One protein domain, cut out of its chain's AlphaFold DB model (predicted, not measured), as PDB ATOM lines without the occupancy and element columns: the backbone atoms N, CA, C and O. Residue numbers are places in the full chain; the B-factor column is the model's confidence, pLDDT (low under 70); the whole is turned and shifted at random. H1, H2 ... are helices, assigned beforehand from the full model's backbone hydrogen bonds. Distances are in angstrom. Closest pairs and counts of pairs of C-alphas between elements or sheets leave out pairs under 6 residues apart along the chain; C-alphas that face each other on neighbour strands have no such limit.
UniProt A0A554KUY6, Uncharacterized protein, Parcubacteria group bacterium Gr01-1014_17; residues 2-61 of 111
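What this domain is: This is residues 2 to 61 of the 111 residues of an uncharacterized protein of Parcubacteria group bacterium Gr01-1014_17 (UniProt A0A554KUY6). One long helix, H1, makes the length of the model; beyond its last residue the chain turns and folds back into a short helix, H2, while residues 2 to 20, with no named element, loop beside the first half of H1. Residues 40 to 45 stick out at the turn. The printed part has 60 residues, with H1 then H2, no named strand, and is all helix. It is only just compact, close to loose, with a radius of gyration of the C-alphas of 12.2 A, and elongated, spanning 36 by 23 by 13 A.

Where its parts are: H1, residues 21 to 41, runs 30.5 A from C-alpha 21 at (14.230, 26.375, 88.054). H2, residues 49 to 57, ends with C-alpha 57 at (30.974, 23.870, 93.607).

How they stand to each other: H1 and H2 are close but not clearly touching; their closest C-alphas, of Ile 35 and Leu 51, are 8.0 A apart. They run opposite ways at a tilt of 35.0 degrees, only just steep. In both, every O i to N i+4 pair is within hydrogen-bond range.

The domain as a whole: The two C-alphas farthest apart, of Cys 10 and Val 44, are 36.6 A apart. The printed part has no cut. The link from H1 to H2 is short. Residues 2 to 23 and 59 to 61 have pLDDT under 70.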
ATOM      1  N   ALA A   2      24.929  23.830  70.829       50.88
ATOM      2  CA  ALA A   2      25.281  25.242  70.959       50.88
ATOM      3  C   ALA A   2      25.423  25.606  72.444       50.88
ATOM      4  O   ALA A   2      24.699  25.049  73.266       50.88
ATOM      5  N   HIS A   3      26.355  26.505  72.765       58.44
ATOM      6  CA  HIS A   3      26.476  27.091  74.099       58.44
ATOM      7  C   HIS A   3      25.196  27.873  74.385       58.44
ATOM      8  O   HIS A   3      24.801  28.722  73.580       58.44
ATOM      9  N   ILE A   4      24.538  27.579  75.500       63.69
ATOM     10  CA  ILE A   4      23.372  28.346  75.928       63.69
ATOM     11  C   ILE A   4      23.956  29.450  76.814       63.69
ATOM     12  O   ILE A   4      24.657  29.152  77.771       63.69
ATOM     13  N   SER A   5      23.797  30.726  76.461       63.16
ATOM     14  CA  SER A   5      24.267  31.863  77.283       63.16
ATOM     15  C   SER A   5      23.129  32.547  78.045       63.16
ATOM     16  O   SER A   5      23.349  33.218  79.057       63.16
ATOM     17  N   GLU A   6      21.900  32.337  77.580       65.88
ATOM     18  CA  GLU A   6      20.666  32.902  78.114       65.88
ATOM     19  C   GLU A   6      19.635  31.791  78.299       65.88
ATOM     20  O   GLU A   6      19.498  30.897  77.467       65.88
ATOM     21  N   CYS A   7      18.885  31.838  79.394       63.59
ATOM     22  CA  CYS A   7      17.822  30.875  79.610       63.59
ATOM     23  C   CYS A   7      16.683  31.097  78.611       63.59
ATOM     24  O   CYS A   7      16.101  32.178  78.543       63.59
ATOM     25  N   ILE A   8      16.300  30.024  77.921       63.44
ATOM     26  CA  ILE A   8      15.257  30.005  76.885       63.44
ATOM     27  C   ILE A   8      13.878  30.415  77.445       63.44
ATOM     28  O   ILE A   8      13.022  30.897  76.709       63.44
ATOM     29  N   TYR A   9      13.666  30.265  78.756       62.00
ATOM     30  CA  TYR A   9      12.395  30.548  79.427       62.00
ATOM     31  C   TYR A   9      12.305  31.966  80.000       62.00
ATOM     32  O   TYR A   9      11.236  32.568  79.984       62.00
ATOM     33  N   CYS A  10      13.413  32.489  80.538       65.94
ATOM     34  CA  CYS A  10      13.438  33.761  81.265       65.94
ATOM     35  C   CYS A  10      14.167  34.886  80.505       65.94
ATOM     36  O   CYS A  10      14.075  36.043  80.912       65.94
ATOM     37  N   GLY A  11      14.907  34.569  79.434       63.25
ATOM     38  CA  GLY A  11      15.743  35.513  78.680       63.25
ATOM     39  C   GLY A  11      16.895  36.116  79.493       63.25
ATOM     40  O   GLY A  11      17.570  37.029  79.034       63.25
ATOM     41  N   GLN A  12      17.109  35.651  80.728       65.81
ATOM     42  CA  GLN A  12      18.186  36.124  81.590       65.81
ATOM     43  C   GLN A  12      19.444  35.288  81.385       65.81
ATOM     44  O   GLN A  12      19.373  34.091  81.096       65.81
ATOM     45  N   ALA A  13      20.597  35.920  81.608       63.81
ATOM     46  CA  ALA A  13      21.884  35.244  81.582       63.81
ATOM     47  C   ALA A  13      21.902  34.074  82.580       63.81
ATOM     48  O   ALA A  13      21.467  34.206  83.729       63.81
ATOM     49  N   ILE A  14      22.425  32.929  82.141       62.28
ATOM     50  CA  ILE A  14      22.388  31.665  82.897       62.28
ATOM     51  C   ILE A  14      23.249  31.725  84.165       62.28
ATOM     52  O   ILE A  14      22.998  31.003  85.120       62.28
ATOM     53  N   ILE A  15      24.161  32.693  84.259       56.84
ATOM     54  CA  ILE A  15      24.863  33.051  85.504       56.84
ATOM     55  C   ILE A  15      23.912  33.385  86.675       56.84
ATOM     56  O   ILE A  15      24.320  33.337  87.831       56.84
ATOM     57  N   ASN A  16      22.633  33.679  86.403       53.56
ATOM     58  CA  ASN A  16      21.583  33.878  87.410       53.56
ATOM     59  C   ASN A  16      20.744  32.607  87.684       53.56
ATOM     60  O   ASN A  16      19.661  32.689  88.268       53.56
ATOM     61  N   ALA A  17      21.223  31.425  87.284       56.84
ATOM     62  CA  ALA A  17      20.543  30.132  87.412       56.84
ATOM     63  C   ALA A  17      20.154  29.735  88.843       56.84
ATOM     64  O   ALA A  17      19.295  28.877  89.030       56.84
ATOM     65  N   GLU A  18      20.741  30.353  89.869       57.09
ATOM     66  CA  GLU A  18      20.375  30.088  91.264       57.09
ATOM     67  C   GLU A  18      18.920  30.454  91.610       57.09
ATOM     68  O   GLU A  18      18.410  30.018  92.643       57.09
ATOM     69  N   TRP A  19      18.250  31.251  90.773       56.34
ATOM     70  CA  TRP A  19      17.009  31.932  91.147       56.34
ATOM     71  C   TRP A  19      15.752  31.425  90.435       56.34
ATOM     72  O   TRP A  19      14.649  31.719  90.892       56.34
ATOM     73  N   HIS A  20      15.897  30.655  89.354       63.47
ATOM     74  CA  HIS A  20      14.786  30.167  88.538       63.47
ATOM     75  C   HIS A  20      15.020  28.705  88.138       63.47
ATOM     76  O   HIS A  20      16.079  28.409  87.580       63.47
ATOM     77  N   PRO A  21      14.060  27.791  88.378       65.81
ATOM     78  CA  PRO A  21      14.230  26.375  88.054       65.81
ATOM     79  C   PRO A  21      14.483  26.154  86.559       65.81
ATOM     80  O   PRO A  21      15.285  25.305  86.189       65.81
ATOM     81  N   GLU A  22      13.884  26.972  85.700       66.69
ATOM     82  CA  GLU A  22      14.089  26.915  84.257       66.69
ATOM     83  C   GLU A  22      15.497  27.372  83.853       66.69
ATOM     84  O   GLU A  22      16.166  26.732  83.043       66.69
ATOM     85  N   CYS A  23      15.989  28.457  84.461       69.88
ATOM     86  CA  CYS A  23      17.330  28.978  84.190       69.88
ATOM     87  C   CYS A  23      18.408  28.051  84.824       69.88
ATOM     88  O   CYS A  23      19.520  27.958  84.311       69.88
ATOM     89  N   ARG A  24      18.050  27.259  85.853       73.25
ATOM     90  CA  ARG A  24      18.858  26.164  86.421       73.25
ATOM     91  C   ARG A  24      18.962  24.941  85.513       73.25
ATOM     92  O   ARG A  24      20.041  24.369  85.403       73.25
ATOM     93  N   LEU A  25      17.866  24.541  84.872       73.75
ATOM     94  CA  LEU A  25      17.885  23.466  83.875       73.75
ATOM     95  C   LEU A  25      18.766  23.855  82.684       73.75
ATOM     96  O   LEU A  25      19.645  23.082  82.317       73.75
ATOM     97  N   ALA A  26      18.616  25.083  82.177       72.94
ATOM     98  CA  ALA A  26      19.464  25.612  81.107       72.94
ATOM     99  C   ALA A  26      20.962  25.612  81.480       72.94
ATOM    100  O   ALA A  26      21.800  25.268  80.652       72.94
ATOM    101  N   HIS A  27      21.299  25.933  82.737       79.81
ATOM    102  CA  HIS A  27      22.670  25.833  83.265       79.81
ATOM    103  C   HIS A  27      23.214  24.409  83.227       79.81
ATOM    104  O   HIS A  27      24.320  24.180  82.748       79.81
ATOM    105  N   PHE A  28      22.431  23.434  83.692       79.62
ATOM    106  CA  PHE A  28      22.850  22.034  83.657       79.62
ATOM    107  C   PHE A  28      23.001  21.503  82.230       79.62
ATOM    108  O   PHE A  28      23.944  20.763  81.956       79.62
ATOM    109  N   GLU A  29      22.110  21.889  81.317       81.06
ATOM    110  CA  GLU A  29      22.216  21.536  79.900       81.06
ATOM    111  C   GLU A  29      23.491  22.105  79.264       81.06
ATOM    112  O   GLU A  29      24.195  21.377  78.559       81.06
ATOM    113  N   ASP A  30      23.838  23.363  79.562       83.88
ATOM    114  CA  ASP A  30      25.076  23.990  79.090       83.88
ATOM    115  C   ASP A  30      26.331  23.302  79.658       83.88
ATOM    116  O   ASP A  30      27.241  22.938  78.906       83.88
ATOM    117  N   LEU A  31      26.348  23.013  80.964       84.75
ATOM    118  CA  LEU A  31      27.424  22.263  81.626       84.75
ATOM    119  C   LEU A  31      27.641  20.890  80.978       84.75
ATOM    120  O   LEU A  31      28.771  20.524  80.645       84.75
ATOM    121  N   ILE A  32      26.561  20.139  80.740       85.56
ATOM    122  CA  ILE A  32      26.619  18.836  80.063       85.56
ATOM    123  C   ILE A  32      27.150  18.995  78.634       85.56
ATOM    124  O   ILE A  32      28.004  18.213  78.208       85.56
ATOM    125  N   ALA A  33      26.694  20.009  77.894       86.56
ATOM    126  CA  ALA A  33      27.161  20.271  76.536       86.56
ATOM    127  C   ALA A  33      28.667  20.584  76.499       86.56
ATOM    128  O   ALA A  33      29.386  20.018  75.670       86.56
ATOM    129  N   ARG A  34      29.170  21.412  77.425       85.94
ATOM    130  CA  ARG A  34      30.601  21.749  77.561       85.94
ATOM    131  C   ARG A  34      31.450  20.515  77.870       85.94
ATOM    132  O   ARG A  34      32.471  20.301  77.212       85.94
ATOM    133  N   ILE A  35      30.996  19.657  78.787       86.75
ATOM    134  CA  ILE A  35      31.648  18.372  79.095       86.75
ATOM    135  C   ILE A  35      31.710  17.488  77.842       86.75
ATOM    136  O   ILE A  35      32.771  16.971  77.495       86.75
ATOM    137  N   GLN A  36      30.594  17.335  77.125       85.69
ATOM    138  CA  GLN A  36      30.535  16.506  75.918       85.69
ATOM    139  C   GLN A  36      31.438  17.028  74.796       85.69
ATOM    140  O   GLN A  36      32.074  16.229  74.110       85.69
ATOM    141  N   ILE A  37      31.503  18.348  74.594       86.94
ATOM    142  CA  ILE A  37      32.405  18.966  73.612       86.94
ATOM    143  C   ILE A  37      33.858  18.635  73.958       86.94
ATOM    144  O   ILE A  37      34.613  18.217  73.080       86.94
ATOM    145  N   HIS A  38      34.232  18.750  75.235       85.19
ATOM    146  CA  HIS A  38      35.592  18.455  75.675       85.19
ATOM    147  C   HIS A  38      35.949  16.972  75.499       85.19
ATOM    148  O   HIS A  38      36.975  16.645  74.905       85.19
ATOM    149  N   LEU A  39      35.054  16.067  75.907       83.88
ATOM    150  CA  LEU A  39      35.255  14.621  75.766       83.88
ATOM    151  C   LEU A  39      35.299  14.159  74.303       83.88
ATOM    152  O   LEU A  39      36.008  13.208  73.988       83.88
ATOM    153  N   ARG A  40      34.584  14.830  73.389       84.06
ATOM    154  CA  ARG A  40      34.685  14.555  71.945       84.06
ATOM    155  C   ARG A  40      36.028  14.991  71.361       84.06
ATOM    156  O   ARG A  40      36.522  14.332  70.453       84.06
ATOM    157  N   GLY A  41      36.594  16.095  71.852       78.94
ATOM    158  CA  GLY A  41      37.872  16.630  71.372       78.94
ATOM    159  C   GLY A  41      39.102  15.929  71.953       78.94
ATOM    160  O   GLY A  41      40.134  15.853  71.290       78.94
ATOM    161  N   SER A  42      39.021  15.416  73.184       78.31
ATOM    162  CA  SER A  42      40.122  14.708  73.855       78.31
ATOM    163  C   SER A  42      39.597  13.787  74.970       78.31
ATOM    164  O   SER A  42      39.638  14.151  76.142       78.31
ATOM    165  N   PRO A  43      39.138  12.565  74.639       74.50
ATOM    166  CA  PRO A  43      38.464  11.661  75.584       74.50
ATOM    167  C   PRO A  43      39.363  11.125  76.709       74.50
ATOM    168  O   PRO A  43      38.862  10.594  77.694       74.50
ATOM    169  N   VAL A  44      40.685  11.239  76.557       77.44
ATOM    170  CA  VAL A  44      41.680  10.753  77.530       77.44
ATOM    171  C   VAL A  44      42.158  11.873  78.461       77.44
ATOM    172  O   VAL A  44      42.771  11.596  79.489       77.44
ATOM    173  N   GLN A  45      41.892  13.139  78.124       81.50
ATOM    174  CA  GLN A  45      42.326  14.255  78.955       81.50
ATOM    175  C   GLN A  45      41.312  14.557  80.061       81.50
ATOM    176  O   GLN A  45      40.101  14.463  79.843       81.50
ATOM    177  N   PRO A  46      41.794  14.920  81.261       82.00
ATOM    178  CA  PRO A  46      40.920  15.416  82.310       82.00
ATOM    179  C   PRO A  46      40.222  16.700  81.846       82.00
ATOM    180  O   PRO A  46      40.783  17.477  81.076       82.00
ATOM    181  N   LEU A  47      39.006  16.935  82.350       84.88
ATOM    182  CA  LEU A  47      38.278  18.180  82.099       84.88
ATOM    183  C   LEU A  47      39.114  19.400  82.541       84.88
ATOM    184  O   LEU A  47      39.916  19.269  83.469       84.88
ATOM    185  N   PRO A  48      38.902  20.591  81.958       87.44
ATOM    186  CA  PRO A  48      39.583  21.809  82.389       87.44
ATOM    187  C   PRO A  48      39.338  22.077  83.879       87.44
ATOM    188  O   PRO A  48      38.242  21.801  84.374       87.44
ATOM    189  N   SER A  49      40.333  22.627  84.581       85.88
ATOM    190  CA  SER A  49      40.259  22.958  86.017       85.88
ATOM    191  C   SER A  49      38.993  23.731  86.366       85.88
ATOM    192  O   SER A  49      38.286  23.372  87.303       85.88
ATOM    193  N   ASP A  50      38.676  24.722  85.543       85.25
ATOM    194  CA  ASP A  50      37.584  25.661  85.764       85.25
ATOM    195  C   ASP A  50      36.235  24.935  85.693       85.25
ATOM    196  O   ASP A  50      35.360  25.138  86.528       85.25
ATOM    197  N   LEU A  51      36.099  23.998  84.747       85.50
ATOM    198  CA  LEU A  51      34.899  23.178  84.595       85.50
ATOM    199  C   LEU A  51      34.770  22.150  85.730       85.50
ATOM    200  O   LEU A  51      33.665  21.858  86.178       85.50
ATOM    201  N   GLN A  52      35.885  21.595  86.217       85.56
ATOM    202  CA  GLN A  52      35.866  20.697  87.376       85.56
ATOM    203  C   GLN A  52      35.459  21.429  88.658       85.56
ATOM    204  O   GLN A  52      34.728  20.868  89.474       85.56
ATOM    205  N   GLU A  53      35.948  22.651  88.852       84.81
ATOM    206  CA  GLU A  53      35.589  23.489  89.992       84.81
ATOM    207  C   GLU A  53      34.120  23.908  89.923       84.81
ATOM    208  O   GLU A  53      33.416  23.773  90.922       84.81
ATOM    209  N   GLU A  54      33.627  24.286  88.743       83.38
ATOM    210  CA  GLU A  54      32.210  24.574  88.498       83.38
ATOM    211  C   GLU A  54      31.339  23.363  88.875       83.38
ATOM    212  O   GLU A  54      30.469  23.489  89.726       83.38
ATOM    213  N   ILE A  55      31.659  22.153  88.394       82.75
ATOM    214  CA  ILE A  55      30.933  20.918  88.755       82.75
ATOM    215  C   ILE A  55      30.986  20.621  90.264       82.75
ATOM    216  O   ILE A  55      30.000  20.161  90.839       82.75
ATOM    217  N   ARG A  56      32.139  20.828  90.913       81.50
ATOM    218  CA  ARG A  56      32.324  20.533  92.348       81.50
ATOM    219  C   ARG A  56      31.600  21.520  93.248       81.50
ATOM    220  O   ARG A  56      31.108  21.133  94.305       81.50
ATOM    221  N   THR A  57      31.621  22.789  92.866       78.00
ATOM    222  CA  THR A  57      30.974  23.870  93.607       78.00
ATOM    223  C   THR A  57      29.486  23.928  93.313       78.00
ATOM    224  O   THR A  57      28.762  24.513  94.115       78.00
ATOM    225  N   GLU A  58      29.030  23.270  92.239       74.75
ATOM    226  CA  GLU A  58      27.632  23.210  91.853       74.75
ATOM    227  C   GLU A  58      26.798  22.578  92.967       74.75
ATOM    228  O   GLU A  58      26.840  21.361  93.190       74.75
ATOM    229  N   PRO A  59      26.005  23.373  93.704       64.50
ATOM    230  CA  PRO A  59      25.241  22.806  94.780       64.50
ATOM    231  C   PRO A  59      24.114  21.993  94.144       64.50
ATOM    232  O   PRO A  59      23.294  22.515  93.380       64.50
ATOM    233  N   ALA A  60      24.020  20.713  94.499       58.28
ATOM    234  CA  ALA A  60      22.797  19.939  94.331       58.28
ATOM    235  C   ALA A  60      21.724  20.519  95.275       58.28
ATOM    236  O   ALA A  60      21.343  19.911  96.274       58.28
ATOM    237  N   ARG A  61      21.288  21.762  95.022       61.03
ATOM    238  CA  ARG A  61      20.187  22.392  95.745       61.03
ATOM    239  C   ARG A  61      18.957  21.580  95.392       61.03
ATOM    240  O   ARG A  61      18.545  21.513  94.237       61.03
TER     241      ARG A  61